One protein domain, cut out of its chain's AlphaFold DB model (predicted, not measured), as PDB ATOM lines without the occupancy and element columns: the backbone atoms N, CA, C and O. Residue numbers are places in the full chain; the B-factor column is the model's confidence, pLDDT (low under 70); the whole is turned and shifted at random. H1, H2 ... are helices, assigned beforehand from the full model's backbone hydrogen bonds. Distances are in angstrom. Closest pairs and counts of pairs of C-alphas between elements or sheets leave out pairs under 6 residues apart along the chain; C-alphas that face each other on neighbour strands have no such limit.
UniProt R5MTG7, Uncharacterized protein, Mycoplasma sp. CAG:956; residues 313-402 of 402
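AT A GLANCE: This is residues 313 to 402 of the 402 residues of an uncharacterized protein of Mycoplasma sp. CAG:956 (UniProt R5MTG7). One long helix, H4, makes the long axis of this model, and four short helices pack on it at different places along its length. H1 crosses it near its middle, H2 sits farther on, H3 folds back on its first half, and H5 lies across it near its last residues. The printed part has 90 residues with five named helices, H1 to H5 in order along the chain, and no named strand; the class is all helix. The whole is loose, with a radius of gyration of the C-alphas of 16.7 A, and only just elongated, spanning 53 by 27 by 21 A.

HOW THE PARTS SIT: Start at residues 313 to 322, which form H1. It touches the hub, H4, residues 354 to 383, which meets it with residues 362 to 372 alone; the closest C-alphas are those of Leu 321 and Tyr 369, 6.3 A apart. These two run the same way at a steep tilt of 51 degrees. Next comes H2, residues 325 to 328, close to H1 but not clearly touching it, with the closest C-alphas, Leu 321 and Leu 328, at 7.3 A. H2 touches residues 372 to 376 of H4, closest at the C-alphas of Val 327 and Ala 372, 6.3 A apart. Then look at H3, residues 334 to 340, which touches residues 357 to 365 of H4; the closest C-alphas, Ile 336 and Met 361, are 5.0 A apart. H3 and H4 form a helical hairpin, running opposite ways at a tilt of 35.0 degrees, only just steep. Last, H5, residues 392 to 398, touches residues 375 to 382 of H4, about perpendicular at 85 degrees, closest at the C-alphas of Ala 378 and Ala 395, 6.9 A apart. H1 and H3 are apart, and so are H3 and H5. In H1, H3 and H4 every O i to N i+4 pair is within hydrogen-bond range; H5 has 1 of 3, beside 2 of 4 O i to N i+3 pairs, and H2 is too short for an O i to N i+4 pair.

IN THESE COORDINATES: Find C-alpha 313 at (-101.216, 9.536, -58.757); from there H1 runs 14.5 A to residue 322. H2 spans 5.3 A and H3 9.8 A. H4 begins with C-alpha 354 at (-118.386, 2.573, -64.300) and runs 43.1 A to residue 383. H5 spans 10.4 A and ends with C-alpha 398 at (-101.838, 4.316, -29.085).

THE WHOLE: The two C-alphas farthest apart, Leu 346 and Gly 385, are 54.0 A from each other. The printed part has no cut and ends at the chain's last residue, 402. The link from H3 to H4, residues 341 to 353, is long. Mean pLDDT of the printed part is 70.6; look for values under 70 at residues 325 to 332, 344 to 351 and 378 to 402.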
ATOM      1  N   ARG A 313    -101.262   9.039 -60.144       92.25
ATOM      2  CA  ARG A 313    -101.216   9.536 -58.757       92.25
ATOM      3  C   ARG A 313    -102.026   8.673 -57.789       92.25
ATOM      4  O   ARG A 313    -101.734   8.655 -56.594       92.25
ATOM      5  N   TYR A 314    -103.054   7.968 -58.259       92.69
ATOM      6  CA  TYR A 314    -103.849   7.082 -57.406       92.69
ATOM      7  C   TYR A 314    -103.107   5.792 -57.064       92.69
ATOM      8  O   TYR A 314    -103.230   5.305 -55.940       92.69
ATOM      9  N   GLN A 315    -102.273   5.286 -57.973       91.88
ATOM     10  CA  GLN A 315    -101.381   4.172 -57.665       91.88
ATOM     11  C   GLN A 315    -100.346   4.571 -56.606       91.88
ATOM     12  O   GLN A 315    -100.122   3.823 -55.661       91.88
ATOM     13  N   GLU A 316     -99.775   5.776 -56.696       89.56
ATOM     14  CA  GLU A 316     -98.857   6.293 -55.669       89.56
ATOM     15  C   GLU A 316     -99.533   6.391 -54.291       89.56
ATOM     16  O   GLU A 316     -98.944   6.030 -53.270       89.56
ATOM     17  N   MET A 317    -100.792   6.851 -54.243       89.88
ATOM     18  CA  MET A 317    -101.575   6.890 -53.002       89.88
ATOM     19  C   MET A 317    -101.841   5.489 -52.443       89.88
ATOM     20  O   MET A 317    -101.769   5.299 -51.229       89.88
ATOM     21  N   TRP A 318    -102.137   4.524 -53.313       91.62
ATOM     22  CA  TRP A 318    -102.356   3.131 -52.938       91.62
ATOM     23  C   TRP A 318    -101.086   2.477 -52.391       91.62
ATOM     24  O   TRP A 318    -101.114   1.928 -51.294       91.62
ATOM     25  N   ASN A 319     -99.955   2.628 -53.082       89.44
ATOM     26  CA  ASN A 319     -98.661   2.114 -52.632       89.44
ATOM     27  C   ASN A 319     -98.271   2.714 -51.277       89.44
ATOM     28  O   ASN A 319     -97.904   1.980 -50.364       89.44
ATOM     29  N   TYR A 320     -98.465   4.026 -51.098       86.50
ATOM     30  CA  TYR A 320     -98.242   4.665 -49.803       86.50
ATOM     31  C   TYR A 320     -99.088   4.033 -48.695       86.50
ATOM     32  O   TYR A 320     -98.589   3.854 -47.592       86.50
ATOM     33  N   LEU A 321    -100.360   3.697 -48.949       84.50
ATOM     34  CA  LEU A 321    -101.192   3.026 -47.945       84.50
ATOM     35  C   LEU A 321    -100.627   1.658 -47.561       84.50
ATOM     36  O   LEU A 321    -100.588   1.353 -46.371       84.50
ATOM     37  N   LEU A 322    -100.167   0.876 -48.540       84.12
ATOM     38  CA  LEU A 322     -99.583  -0.449 -48.316       84.12
ATOM     39  C   LEU A 322     -98.258  -0.398 -47.537       84.12
ATOM     40  O   LEU A 322     -97.977  -1.314 -46.780       84.12
ATOM     41  N   GLU A 323     -97.476   0.677 -47.664       80.25
ATOM     42  CA  GLU A 323     -96.198   0.855 -46.953       80.25
ATOM     43  C   GLU A 323     -96.349   1.251 -45.467       80.25
ATOM     44  O   GLU A 323     -95.369   1.254 -44.721       80.25
ATOM     45  N   GLN A 324     -97.543   1.646 -45.002       72.06
ATOM     46  CA  GLN A 324     -97.744   2.142 -43.630       72.06
ATOM     47  C   GLN A 324     -98.222   1.041 -42.660       72.06
ATOM     48  O   GLN A 324     -99.288   1.175 -42.051       72.06
ATOM     49  N   ASP A 325     -97.414  -0.002 -42.449       60.62
ATOM     50  CA  ASP A 325     -97.713  -1.175 -41.596       60.62
ATOM     51  C   ASP A 325     -98.277  -0.844 -40.194       60.62
ATOM     52  O   ASP A 325     -99.239  -1.464 -39.735       60.62
ATOM     53  N   GLU A 326     -97.739   0.169 -39.498       53.25
ATOM     54  CA  GLU A 326     -98.221   0.564 -38.155       53.25
ATOM     55  C   GLU A 326     -99.577   1.302 -38.184       53.25
ATOM     56  O   GLU A 326    -100.309   1.308 -37.190       53.25
ATOM     57  N   VAL A 327     -99.931   1.932 -39.310       51.06
ATOM     58  CA  VAL A 327    -101.157   2.736 -39.481       51.06
ATOM     59  C   VAL A 327    -102.278   1.915 -40.123       51.06
ATOM     60  O   VAL A 327    -103.452   2.159 -39.834       51.06
ATOM     61  N   LEU A 328    -101.931   0.893 -40.912       51.12
ATOM     62  CA  LEU A 328    -102.854  -0.028 -41.581       51.12
ATOM     63  C   LEU A 328    -103.811  -0.752 -40.620       51.12
ATOM     64  O   LEU A 328    -104.931  -1.068 -41.008       51.12
ATOM     65  N   LYS A 329    -103.459  -0.904 -39.335       53.19
ATOM     66  CA  LYS A 329    -104.382  -1.421 -38.302       53.19
ATOM     67  C   LYS A 329    -105.624  -0.540 -38.069       53.19
ATOM     68  O   LYS A 329    -106.531  -0.960 -37.356       53.19
ATOM     69  N   GLN A 330    -105.667   0.685 -38.605       48.03
ATOM     70  CA  GLN A 330    -106.779   1.634 -38.435       48.03
ATOM     71  C   GLN A 330    -107.426   2.086 -39.754       48.03
ATOM     72  O   GLN A 330    -108.349   2.900 -39.718       48.03
ATOM     73  N   VAL A 331    -106.953   1.598 -40.903       57.28
ATOM     74  CA  VAL A 331    -107.393   2.034 -42.238       57.28
ATOM     75  C   VAL A 331    -108.200   0.905 -42.882       57.28
ATOM     76  O   VAL A 331    -107.722  -0.222 -42.982       57.28
ATOM     77  N   TYR A 332    -109.435   1.187 -43.302       67.31
ATOM     78  CA  TYR A 332    -110.325   0.175 -43.874       67.31
ATOM     79  C   TYR A 332    -110.218   0.175 -45.401       67.31
ATOM     80  O   TYR A 332    -110.781   1.032 -46.080       67.31
ATOM     81  N   LEU A 333    -109.500  -0.811 -45.949       77.56
ATOM     82  CA  LEU A 333    -109.354  -0.996 -47.403       77.56
ATOM     83  C   LEU A 333    -110.548  -1.735 -48.039       77.56
ATOM     84  O   LEU A 333    -110.576  -1.934 -49.254       77.56
ATOM     85  N   GLY A 334    -111.521  -2.164 -47.228       79.00
ATOM     86  CA  GLY A 334    -112.644  -2.986 -47.680       79.00
ATOM     87  C   GLY A 334    -113.520  -2.292 -48.717       79.00
ATOM     88  O   GLY A 334    -113.904  -2.931 -49.692       79.00
ATOM     89  N   ASP A 335    -113.751  -0.984 -48.583       81.69
ATOM     90  CA  ASP A 335    -114.548  -0.225 -49.555       81.69
ATOM     91  C   ASP A 335    -113.846  -0.123 -50.915       81.69
ATOM     92  O   ASP A 335    -114.467  -0.355 -51.948       81.69
ATOM     93  N   ILE A 336    -112.528   0.112 -50.930       85.25
ATOM     94  CA  ILE A 336    -111.734   0.154 -52.170       85.25
ATOM     95  C   ILE A 336    -111.834  -1.194 -52.898       85.25
ATOM     96  O   ILE A 336    -112.118  -1.235 -54.093       85.25
ATOM     97  N   ARG A 337    -111.677  -2.307 -52.167       87.12
ATOM     98  CA  ARG A 337    -111.815  -3.665 -52.720       87.12
ATOM     99  C   ARG A 337    -113.234  -3.939 -53.214       87.12
ATOM    100  O   ARG A 337    -113.410  -4.433 -54.323       87.12
ATOM    101  N   LYS A 338    -114.249  -3.579 -52.427       86.81
ATOM    102  CA  LYS A 338    -115.664  -3.717 -52.797       86.81
ATOM    103  C   LYS A 338    -115.948  -3.026 -54.127       86.81
ATOM    104  O   LYS A 338    -116.533  -3.639 -55.014       86.81
ATOM    105  N   TYR A 339    -115.507  -1.779 -54.275       87.38
ATOM    106  CA  TYR A 339    -115.706  -1.034 -55.511       87.38
ATOM    107  C   TYR A 339    -114.856  -1.571 -56.657       87.38
ATOM    108  O   TYR A 339    -115.337  -1.571 -57.780       87.38
ATOM    109  N   PHE A 340    -113.653  -2.095 -56.418       88.19
ATOM    110  CA  PHE A 340    -112.844  -2.756 -57.449       88.19
ATOM    111  C   PHE A 340    -113.543  -3.987 -58.060       88.19
ATOM    112  O   PHE A 340    -113.497  -4.180 -59.274       88.19
ATOM    113  N   TYR A 341    -114.245  -4.786 -57.251       85.81
ATOM    114  CA  TYR A 341    -114.925  -5.998 -57.723       85.81
ATOM    115  C   TYR A 341    -116.259  -5.764 -58.447       85.81
ATOM    116  O   TYR A 341    -116.799  -6.707 -59.026       85.81
ATOM    117  N   ALA A 342    -116.806  -4.548 -58.401       82.62
ATOM    118  CA  ALA A 342    -118.131  -4.262 -58.935       82.62
ATOM    119  C   ALA A 342    -118.167  -4.309 -60.476       82.62
ATOM    120  O   ALA A 342    -117.321  -3.707 -61.148       82.62
ATOM    121  N   LEU A 343    -119.194  -4.983 -61.011       78.31
ATOM    122  CA  LEU A 343    -119.558  -5.014 -62.431       78.31
ATOM    123  C   LEU A 343    -120.800  -4.126 -62.654       78.31
ATOM    124  O   LEU A 343    -121.902  -4.550 -62.285       78.31
ATOM    125  N   PRO A 344    -120.638  -2.915 -63.227       64.75
ATOM    126  CA  PRO A 344    -121.676  -1.880 -63.248       64.75
ATOM    127  C   PRO A 344    -123.003  -2.337 -63.867       64.75
ATOM    128  O   PRO A 344    -124.059  -2.153 -63.280       64.75
ATOM    129  N   GLU A 345    -122.953  -3.014 -65.014       64.31
ATOM    130  CA  GLU A 345    -124.147  -3.288 -65.830       64.31
ATOM    131  C   GLU A 345    -124.742  -4.689 -65.643       64.31
ATOM    132  O   GLU A 345    -125.701  -5.046 -66.318       64.31
ATOM    133  N   LEU A 346    -124.155  -5.513 -64.771       57.75
ATOM    134  CA  LEU A 346    -124.400  -6.955 -64.787       57.75
ATOM    135  C   LEU A 346    -124.874  -7.517 -63.428       57.75
ATOM    136  O   LEU A 346    -125.578  -8.514 -63.374       57.75
ATOM    137  N   GLY A 347    -124.674  -6.864 -62.285       58.16
ATOM    138  CA  GLY A 347    -125.412  -7.373 -61.111       58.16
ATOM    139  C   GLY A 347    -125.132  -6.759 -59.767       58.16
ATOM    140  O   GLY A 347    -125.980  -6.842 -58.886       58.16
ATOM    141  N   GLU A 348    -123.977  -6.122 -59.595       53.50
ATOM    142  CA  GLU A 348    -123.615  -5.494 -58.317       53.50
ATOM    143  C   GLU A 348    -123.827  -3.970 -58.322       53.50
ATOM    144  O   GLU A 348    -123.558  -3.308 -57.321       53.50
ATOM    145  N   GLY A 349    -124.344  -3.413 -59.422       54.06
ATOM    146  CA  GLY A 349    -124.498  -1.976 -59.648       54.06
ATOM    147  C   GLY A 349    -125.875  -1.573 -60.160       54.06
ATOM    148  O   GLY A 349    -125.971  -0.984 -61.226       54.06
ATOM    149  N   TYR A 350    -126.943  -1.860 -59.409       50.31
ATOM    150  CA  TYR A 350    -128.297  -1.387 -59.739       50.31
ATOM    151  C   TYR A 350    -128.314   0.133 -60.005       50.31
ATOM    152  O   TYR A 350    -128.332   0.928 -59.069       50.31
ATOM    153  N   GLY A 351    -128.304   0.520 -61.285       62.00
ATOM    154  CA  GLY A 351    -128.351   1.913 -61.741       62.00
ATOM    155  C   GLY A 351    -127.037   2.701 -61.665       62.00
ATOM    156  O   GLY A 351    -127.071   3.895 -61.944       62.00
ATOM    157  N   TYR A 352    -125.909   2.074 -61.315       70.31
ATOM    158  CA  TYR A 352    -124.607   2.746 -61.217       70.31
ATOM    159  C   TYR A 352    -123.714   2.424 -62.415       70.31
ATOM    160  O   TYR A 352    -123.606   1.277 -62.847       70.31
ATOM    161  N   THR A 353    -123.047   3.450 -62.927       80.56
ATOM    162  CA  THR A 353    -122.117   3.383 -64.056       80.56
ATOM    163  C   THR A 353    -120.704   3.016 -63.605       80.56
ATOM    164  O   THR A 353    -120.386   2.981 -62.412       80.56
ATOM    165  N   LYS A 354    -119.819   2.745 -64.569       83.81
ATOM    166  CA  LYS A 354    -118.386   2.573 -64.300       83.81
ATOM    167  C   LYS A 354    -117.815   3.805 -63.591       83.81
ATOM    168  O   LYS A 354    -117.069   3.662 -62.626       83.81
ATOM    169  N   GLU A 355    -118.201   4.990 -64.046       86.12
ATOM    170  CA  GLU A 355    -117.747   6.276 -63.527       86.12
ATOM    171  C   GLU A 355    -118.148   6.472 -62.059       86.12
ATOM    172  O   GLU A 355    -117.342   6.969 -61.272       86.12
ATOM    173  N   ASP A 356    -119.345   6.026 -61.664       84.88
ATOM    174  CA  ASP A 356    -119.808   6.096 -60.272       84.88
ATOM    175  C   ASP A 356    -118.938   5.238 -59.344       84.88
ATOM    176  O   ASP A 356    -118.496   5.685 -58.284       84.88
ATOM    177  N   PHE A 357    -118.639   4.003 -59.755       86.75
ATOM    178  CA  PHE A 357    -117.788   3.106 -58.972       86.75
ATOM    179  C   PHE A 357    -116.338   3.578 -58.906       86.75
ATOM    180  O   PHE A 357    -115.713   3.479 -57.847       86.75
ATOM    181  N   ASP A 358    -115.814   4.117 -60.006       89.50
ATOM    182  CA  ASP A 358    -114.484   4.717 -60.032       89.50
ATOM    183  C   ASP A 358    -114.432   5.931 -59.090       89.50
ATOM    184  O   ASP A 358    -113.503   6.046 -58.289       89.50
ATOM    185  N   TYR A 359    -115.472   6.775 -59.083       90.56
ATOM    186  CA  TYR A 359    -115.604   7.880 -58.135       90.56
ATOM    187  C   TYR A 359    -115.597   7.403 -56.674       90.56
ATOM    188  O   TYR A 359    -114.791   7.895 -55.882       90.56
ATOM    189  N   PHE A 360    -116.433   6.423 -56.310       89.06
ATOM    190  CA  PHE A 360    -116.499   5.921 -54.931       89.06
ATOM    191  C   PHE A 360    -115.183   5.287 -54.474       89.06
ATOM    192  O   PHE A 360    -114.735   5.505 -53.346       89.06
ATOM    193  N   MET A 361    -114.526   4.539 -55.362       89.62
ATOM    194  CA  MET A 361    -113.226   3.939 -55.086       89.62
ATOM    195  C   MET A 361    -112.150   5.009 -54.850       89.62
ATOM    196  O   MET A 361    -111.364   4.896 -53.908       89.62
ATOM    197  N   ILE A 362    -112.133   6.066 -55.668       92.12
ATOM    198  CA  ILE A 362    -111.188   7.183 -55.538       92.12
ATOM    199  C   ILE A 362    -111.446   7.985 -54.258       92.12
ATOM    200  O   ILE A 362    -110.490   8.400 -53.597       92.12
ATOM    201  N   ASP A 363    -112.707   8.218 -53.894       90.38
ATOM    202  CA  ASP A 363    -113.060   8.926 -52.661       90.38
ATOM    203  C   ASP A 363    -112.600   8.147 -51.419       90.38
ATOM    204  O   ASP A 363    -111.889   8.686 -50.561       90.38
ATOM    205  N   ALA A 364    -112.874   6.838 -51.387       87.88
ATOM    206  CA  ALA A 364    -112.398   5.945 -50.335       87.88
ATOM    207  C   ALA A 364    -110.862   5.926 -50.250       87.88
ATOM    208  O   ALA A 364    -110.300   6.022 -49.155       87.88
ATOM    209  N   LEU A 365    -110.168   5.860 -51.392       90.19
ATOM    210  CA  LEU A 365    -108.707   5.919 -51.462       90.19
ATOM    211  C   LEU A 365    -108.165   7.227 -50.875       90.19
ATOM    212  O   LEU A 365    -107.291   7.198 -50.008       90.19
ATOM    213  N   LYS A 366    -108.699   8.376 -51.304       88.81
ATOM    214  CA  LYS A 366    -108.273   9.702 -50.829       88.81
ATOM    215  C   LYS A 366    -108.504   9.859 -49.331       88.81
ATOM    216  O   LYS A 366    -107.602  10.304 -48.622       88.81
ATOM    217  N   SER A 367    -109.683   9.477 -48.844       85.69
ATOM    218  CA  SER A 367    -110.035   9.551 -47.423       85.69
ATOM    219  C   SER A 367    -109.048   8.757 -46.560       85.69
ATOM    220  O   SER A 367    -108.426   9.307 -45.642       85.69
ATOM    221  N   ASN A 368    -108.808   7.495 -46.929       84.06
ATOM    222  CA  ASN A 368    -107.860   6.623 -46.240       84.06
ATOM    223  C   ASN A 368    -106.418   7.149 -46.335       84.06
ATOM    224  O   ASN A 368    -105.704   7.175 -45.331       84.06
ATOM    225  N   TYR A 369    -105.999   7.649 -47.498       86.62
ATOM    226  CA  TYR A 369    -104.672   8.234 -47.709       86.62
ATOM    227  C   TYR A 369    -104.414   9.464 -46.828       86.62
ATOM    228  O   TYR A 369    -103.370   9.570 -46.172       86.62
ATOM    229  N   TYR A 370    -105.365  10.400 -46.756       84.12
ATOM    230  CA  TYR A 370    -105.228  11.589 -45.912       84.12
ATOM    231  C   TYR A 370    -105.235  11.246 -44.426       84.12
ATOM    232  O   TYR A 370    -104.471  11.844 -43.654       84.12
ATOM    233  N   LEU A 371    -106.054  10.270 -44.021       80.00
ATOM    234  CA  LEU A 371    -106.036   9.743 -42.665       80.00
ATOM    235  C   LEU A 371    -104.655   9.157 -42.350       80.00
ATOM    236  O   LEU A 371    -104.018   9.590 -41.386       80.00
ATOM    237  N   ALA A 372    -104.130   8.284 -43.211       78.69
ATOM    238  CA  ALA A 372    -102.817   7.676 -43.034       78.69
ATOM    239  C   ALA A 372    -101.701   8.725 -42.910       78.69
ATOM    240  O   ALA A 372    -100.932   8.704 -41.946       78.69
ATOM    241  N   LYS A 373    -101.675   9.739 -43.789       80.44
ATOM    242  CA  LYS A 373    -100.710  10.851 -43.701       80.44
ATOM    243  C   LYS A 373    -100.825  11.652 -42.403       80.44
ATOM    244  O   LYS A 373     -99.807  12.062 -41.839       80.44
ATOM    245  N   LYS A 374    -102.043  11.909 -41.915       76.06
ATOM    246  CA  LYS A 374    -102.269  12.627 -40.648       76.06
ATOM    247  C   LYS A 374    -101.754  11.819 -39.455       76.06
ATOM    248  O   LYS A 374    -101.124  12.392 -38.565       76.06
ATOM    249  N   HIS A 375    -102.004  10.512 -39.448       71.19
ATOM    250  CA  HIS A 375    -101.551   9.600 -38.401       71.19
ATOM    251  C   HIS A 375    -100.030   9.405 -38.424       71.19
ATOM    252  O   HIS A 375     -99.400   9.530 -37.376       71.19
ATOM    253  N   SER A 376     -99.431   9.220 -39.602       72.69
ATOM    254  CA  SER A 376     -97.977   9.111 -39.778       72.69
ATOM    255  C   SER A 376     -97.251  10.366 -39.263       72.69
ATOM    256  O   SER A 376     -96.345  10.274 -38.435       72.69
ATOM    257  N   LYS A 377     -97.741  11.572 -39.601       70.38
ATOM    258  CA  LYS A 377     -97.221  12.833 -39.032       70.38
ATOM    259  C   LYS A 377     -97.345  12.899 -37.506       70.38
ATOM    260  O   LYS A 377     -96.420  13.358 -36.840       70.38
ATOM    261  N   ALA A 378     -98.471  12.457 -36.944       65.19
ATOM    262  CA  ALA A 378     -98.666  12.436 -35.496       65.19
ATOM    263  C   ALA A 378     -97.705  11.454 -34.799       65.19
ATOM    264  O   ALA A 378     -97.142  11.801 -33.763       65.19
ATOM    265  N   LEU A 379     -97.466  10.273 -35.382       64.94
ATOM    266  CA  LEU A 379     -96.499   9.289 -34.885       64.94
ATOM    267  C   LEU A 379     -95.065   9.830 -34.905       64.94
ATOM    268  O   LEU A 379     -94.357   9.700 -33.910       64.94
ATOM    269  N   VAL A 380     -94.655  10.501 -35.985       65.31
ATOM    270  CA  VAL A 380     -93.332  11.145 -36.073       65.31
ATOM    271  C   VAL A 380     -93.163  12.231 -35.003       65.31
ATOM    272  O   VAL A 380     -92.130  12.294 -34.340       65.31
ATOM    273  N   LEU A 381     -94.185  13.065 -34.774       60.94
ATOM    274  CA  LEU A 381     -94.152  14.093 -33.724       60.94
ATOM    275  C   LEU A 381     -94.058  13.495 -32.311       60.94
ATOM    276  O   LEU A 381     -93.358  14.050 -31.462       60.94
ATOM    277  N   LEU A 382     -94.718  12.356 -32.068       59.94
ATOM    278  CA  LEU A 382     -94.623  11.622 -30.804       59.94
ATOM    279  C   LEU A 382     -93.243  11.006 -30.591       59.94
ATOM    280  O   LEU A 382     -92.686  11.164 -29.507       59.94
ATOM    281  N   LYS A 383     -92.685  10.346 -31.616       61.88
ATOM    282  CA  LYS A 383     -91.339   9.749 -31.562       61.88
ATOM    283  C   LYS A 383     -90.262  10.819 -31.318       61.88
ATOM    284  O   LYS A 383     -89.310  10.563 -30.593       61.88
ATOM    285  N   ASN A 384     -90.469  12.043 -31.808       61.09
ATOM    286  CA  ASN A 384     -89.548  13.173 -31.625       61.09
ATOM    287  C   ASN A 384     -89.824  14.035 -30.372       61.09
ATOM    288  O   ASN A 384     -89.289  15.139 -30.261       61.09
ATOM    289  N   GLY A 385     -90.680  13.589 -29.442       54.84
ATOM    290  CA  GLY A 385     -90.926  14.266 -28.159       54.84
ATOM    291  C   GLY A 385     -91.655  15.616 -28.240       54.84
ATOM    292  O   GLY A 385     -91.823  16.286 -27.222       54.84
ATOM    293  N   LYS A 386     -92.131  16.031 -29.422       51.75
ATOM    294  CA  LYS A 386     -92.857  17.293 -29.628       51.75
ATOM    295  C   LYS A 386     -94.361  17.026 -29.643       51.75
ATOM    296  O   LYS A 386     -94.979  16.919 -30.702       51.75
ATOM    297  N   ILE A 387     -94.974  16.916 -28.464       52.91
ATOM    298  CA  ILE A 387     -96.432  16.775 -28.349       52.91
ATOM    299  C   ILE A 387     -97.078  18.133 -28.642       52.91
ATOM    300  O   ILE A 387     -97.203  18.981 -27.767       52.91
ATOM    301  N   ASN A 388     -97.504  18.342 -29.886       49.56
ATOM    302  CA  ASN A 388     -98.391  19.450 -30.224       49.56
ATOM    303  C   ASN A 388     -99.819  19.087 -29.766       49.56
ATOM    304  O   ASN A 388    -100.356  18.052 -30.180       49.56
ATOM    305  N   GLU A 389    -100.434  19.916 -28.915       49.12
ATOM    306  CA  GLU A 389    -101.754  19.682 -28.297       49.12
ATOM    307  C   GLU A 389    -102.845  19.305 -29.311       49.12
ATOM    308  O   GLU A 389    -103.721  18.489 -29.012       49.12
ATOM    309  N   LYS A 390    -102.743  19.799 -30.553       49.62
ATOM    310  CA  LYS A 390    -103.695  19.503 -31.636       49.62
ATOM    311  C   LYS A 390    -103.729  18.020 -32.046       49.62
ATOM    312  O   LYS A 390    -104.759  17.545 -32.518       49.62
ATOM    313  N   TYR A 391    -102.637  17.276 -31.846       49.53
ATOM    314  CA  TYR A 391    -102.513  15.850 -32.201       49.53
ATOM    315  C   TYR A 391    -102.473  14.917 -30.976       49.53
ATOM    316  O   TYR A 391    -102.522  13.691 -31.118       49.53
ATOM    317  N   GLY A 392    -102.457  15.477 -29.760       49.62
ATOM    318  CA  GLY A 392    -102.343  14.727 -28.506       49.62
ATOM    319  C   GLY A 392    -103.509  13.770 -28.218       49.62
ATOM    320  O   GLY A 392    -103.311  12.742 -27.570       49.62
ATOM    321  N   LYS A 393    -104.721  14.045 -28.726       53.69
ATOM    322  CA  LYS A 393    -105.872  13.131 -28.568       53.69
ATOM    323  C   LYS A 393    -105.703  11.838 -29.372       53.69
ATOM    324  O   LYS A 393    -105.983  10.763 -28.849       53.69
ATOM    325  N   THR A 394    -105.206  11.929 -30.606       51.38
ATOM    326  CA  THR A 394    -104.952  10.758 -31.463       51.38
ATOM    327  C   THR A 394    -103.775   9.940 -30.933       51.38
ATOM    328  O   THR A 394    -103.850   8.719 -30.881       51.38
ATOM    329  N   ALA A 395    -102.739  10.613 -30.427       48.75
ATOM    330  CA  ALA A 395    -101.586   9.991 -29.782       48.75
ATOM    331  C   ALA A 395    -101.936   9.123 -28.559       48.75
ATOM    332  O   ALA A 395    -101.420   8.019 -28.401       48.75
ATOM    333  N   LYS A 396    -102.835   9.604 -27.688       50.19
ATOM    334  CA  LYS A 396    -103.222   8.898 -26.454       50.19
ATOM    335  C   LYS A 396    -103.926   7.560 -26.707       50.19
ATOM    336  O   LYS A 396    -103.847   6.691 -25.843       50.19
ATOM    337  N   LYS A 397    -104.569   7.363 -27.868       52.03
ATOM    338  CA  LYS A 397    -105.172   6.067 -28.237       52.03
ATOM    339  C   LYS A 397    -104.125   4.963 -28.437       52.03
ATOM    340  O   LYS A 397    -104.428   3.814 -28.148       52.03
ATOM    341  N   PHE A 398    -102.900   5.301 -28.847       45.75
ATOM    342  CA  PHE A 398    -101.838   4.316 -29.085       45.75
ATOM    343  C   PHE A 398    -101.170   3.809 -27.797       45.75
ATOM    344  O   PHE A 398    -100.750   2.661 -27.746       45.75
ATOM    345  N   LYS A 399    -101.140   4.605 -26.717       47.31
ATOM    346  CA  LYS A 399    -100.535   4.192 -25.431       47.31
ATOM    347  C   LYS A 399    -101.273   3.052 -24.710       47.31
ATOM    348  O   LYS A 399    -100.748   2.545 -23.730       47.31
ATOM    349  N   LYS A 400    -102.487   2.692 -25.139       43.69
ATOM    350  CA  LYS A 400    -103.329   1.668 -24.494       43.69
ATOM    351  C   LYS A 400    -103.200   0.263 -25.102       43.69
ATOM    352  O   LYS A 400    -103.915  -0.621 -24.651       43.69
ATOM    353  N   ILE A 401    -102.365   0.070 -26.126       40.25
ATOM    354  CA  ILE A 401    -102.296  -1.186 -26.903       40.25
ATOM    355  C   ILE A 401    -100.916  -1.874 -26.768       40.25
ATOM    356  O   ILE A 401    -100.630  -2.808 -27.505       40.25
ATOM    357  N   ASN A 402    -100.069  -1.445 -25.824       35.12
ATOM    358  CA  ASN A 402     -98.848  -2.180 -25.470       35.12
ATOM    359  C   ASN A 402     -99.085  -3.093 -24.277       35.12
ATOM    360  O   ASN A 402     -99.631  -2.577 -23.274       35.12
TER     361      ASN A 402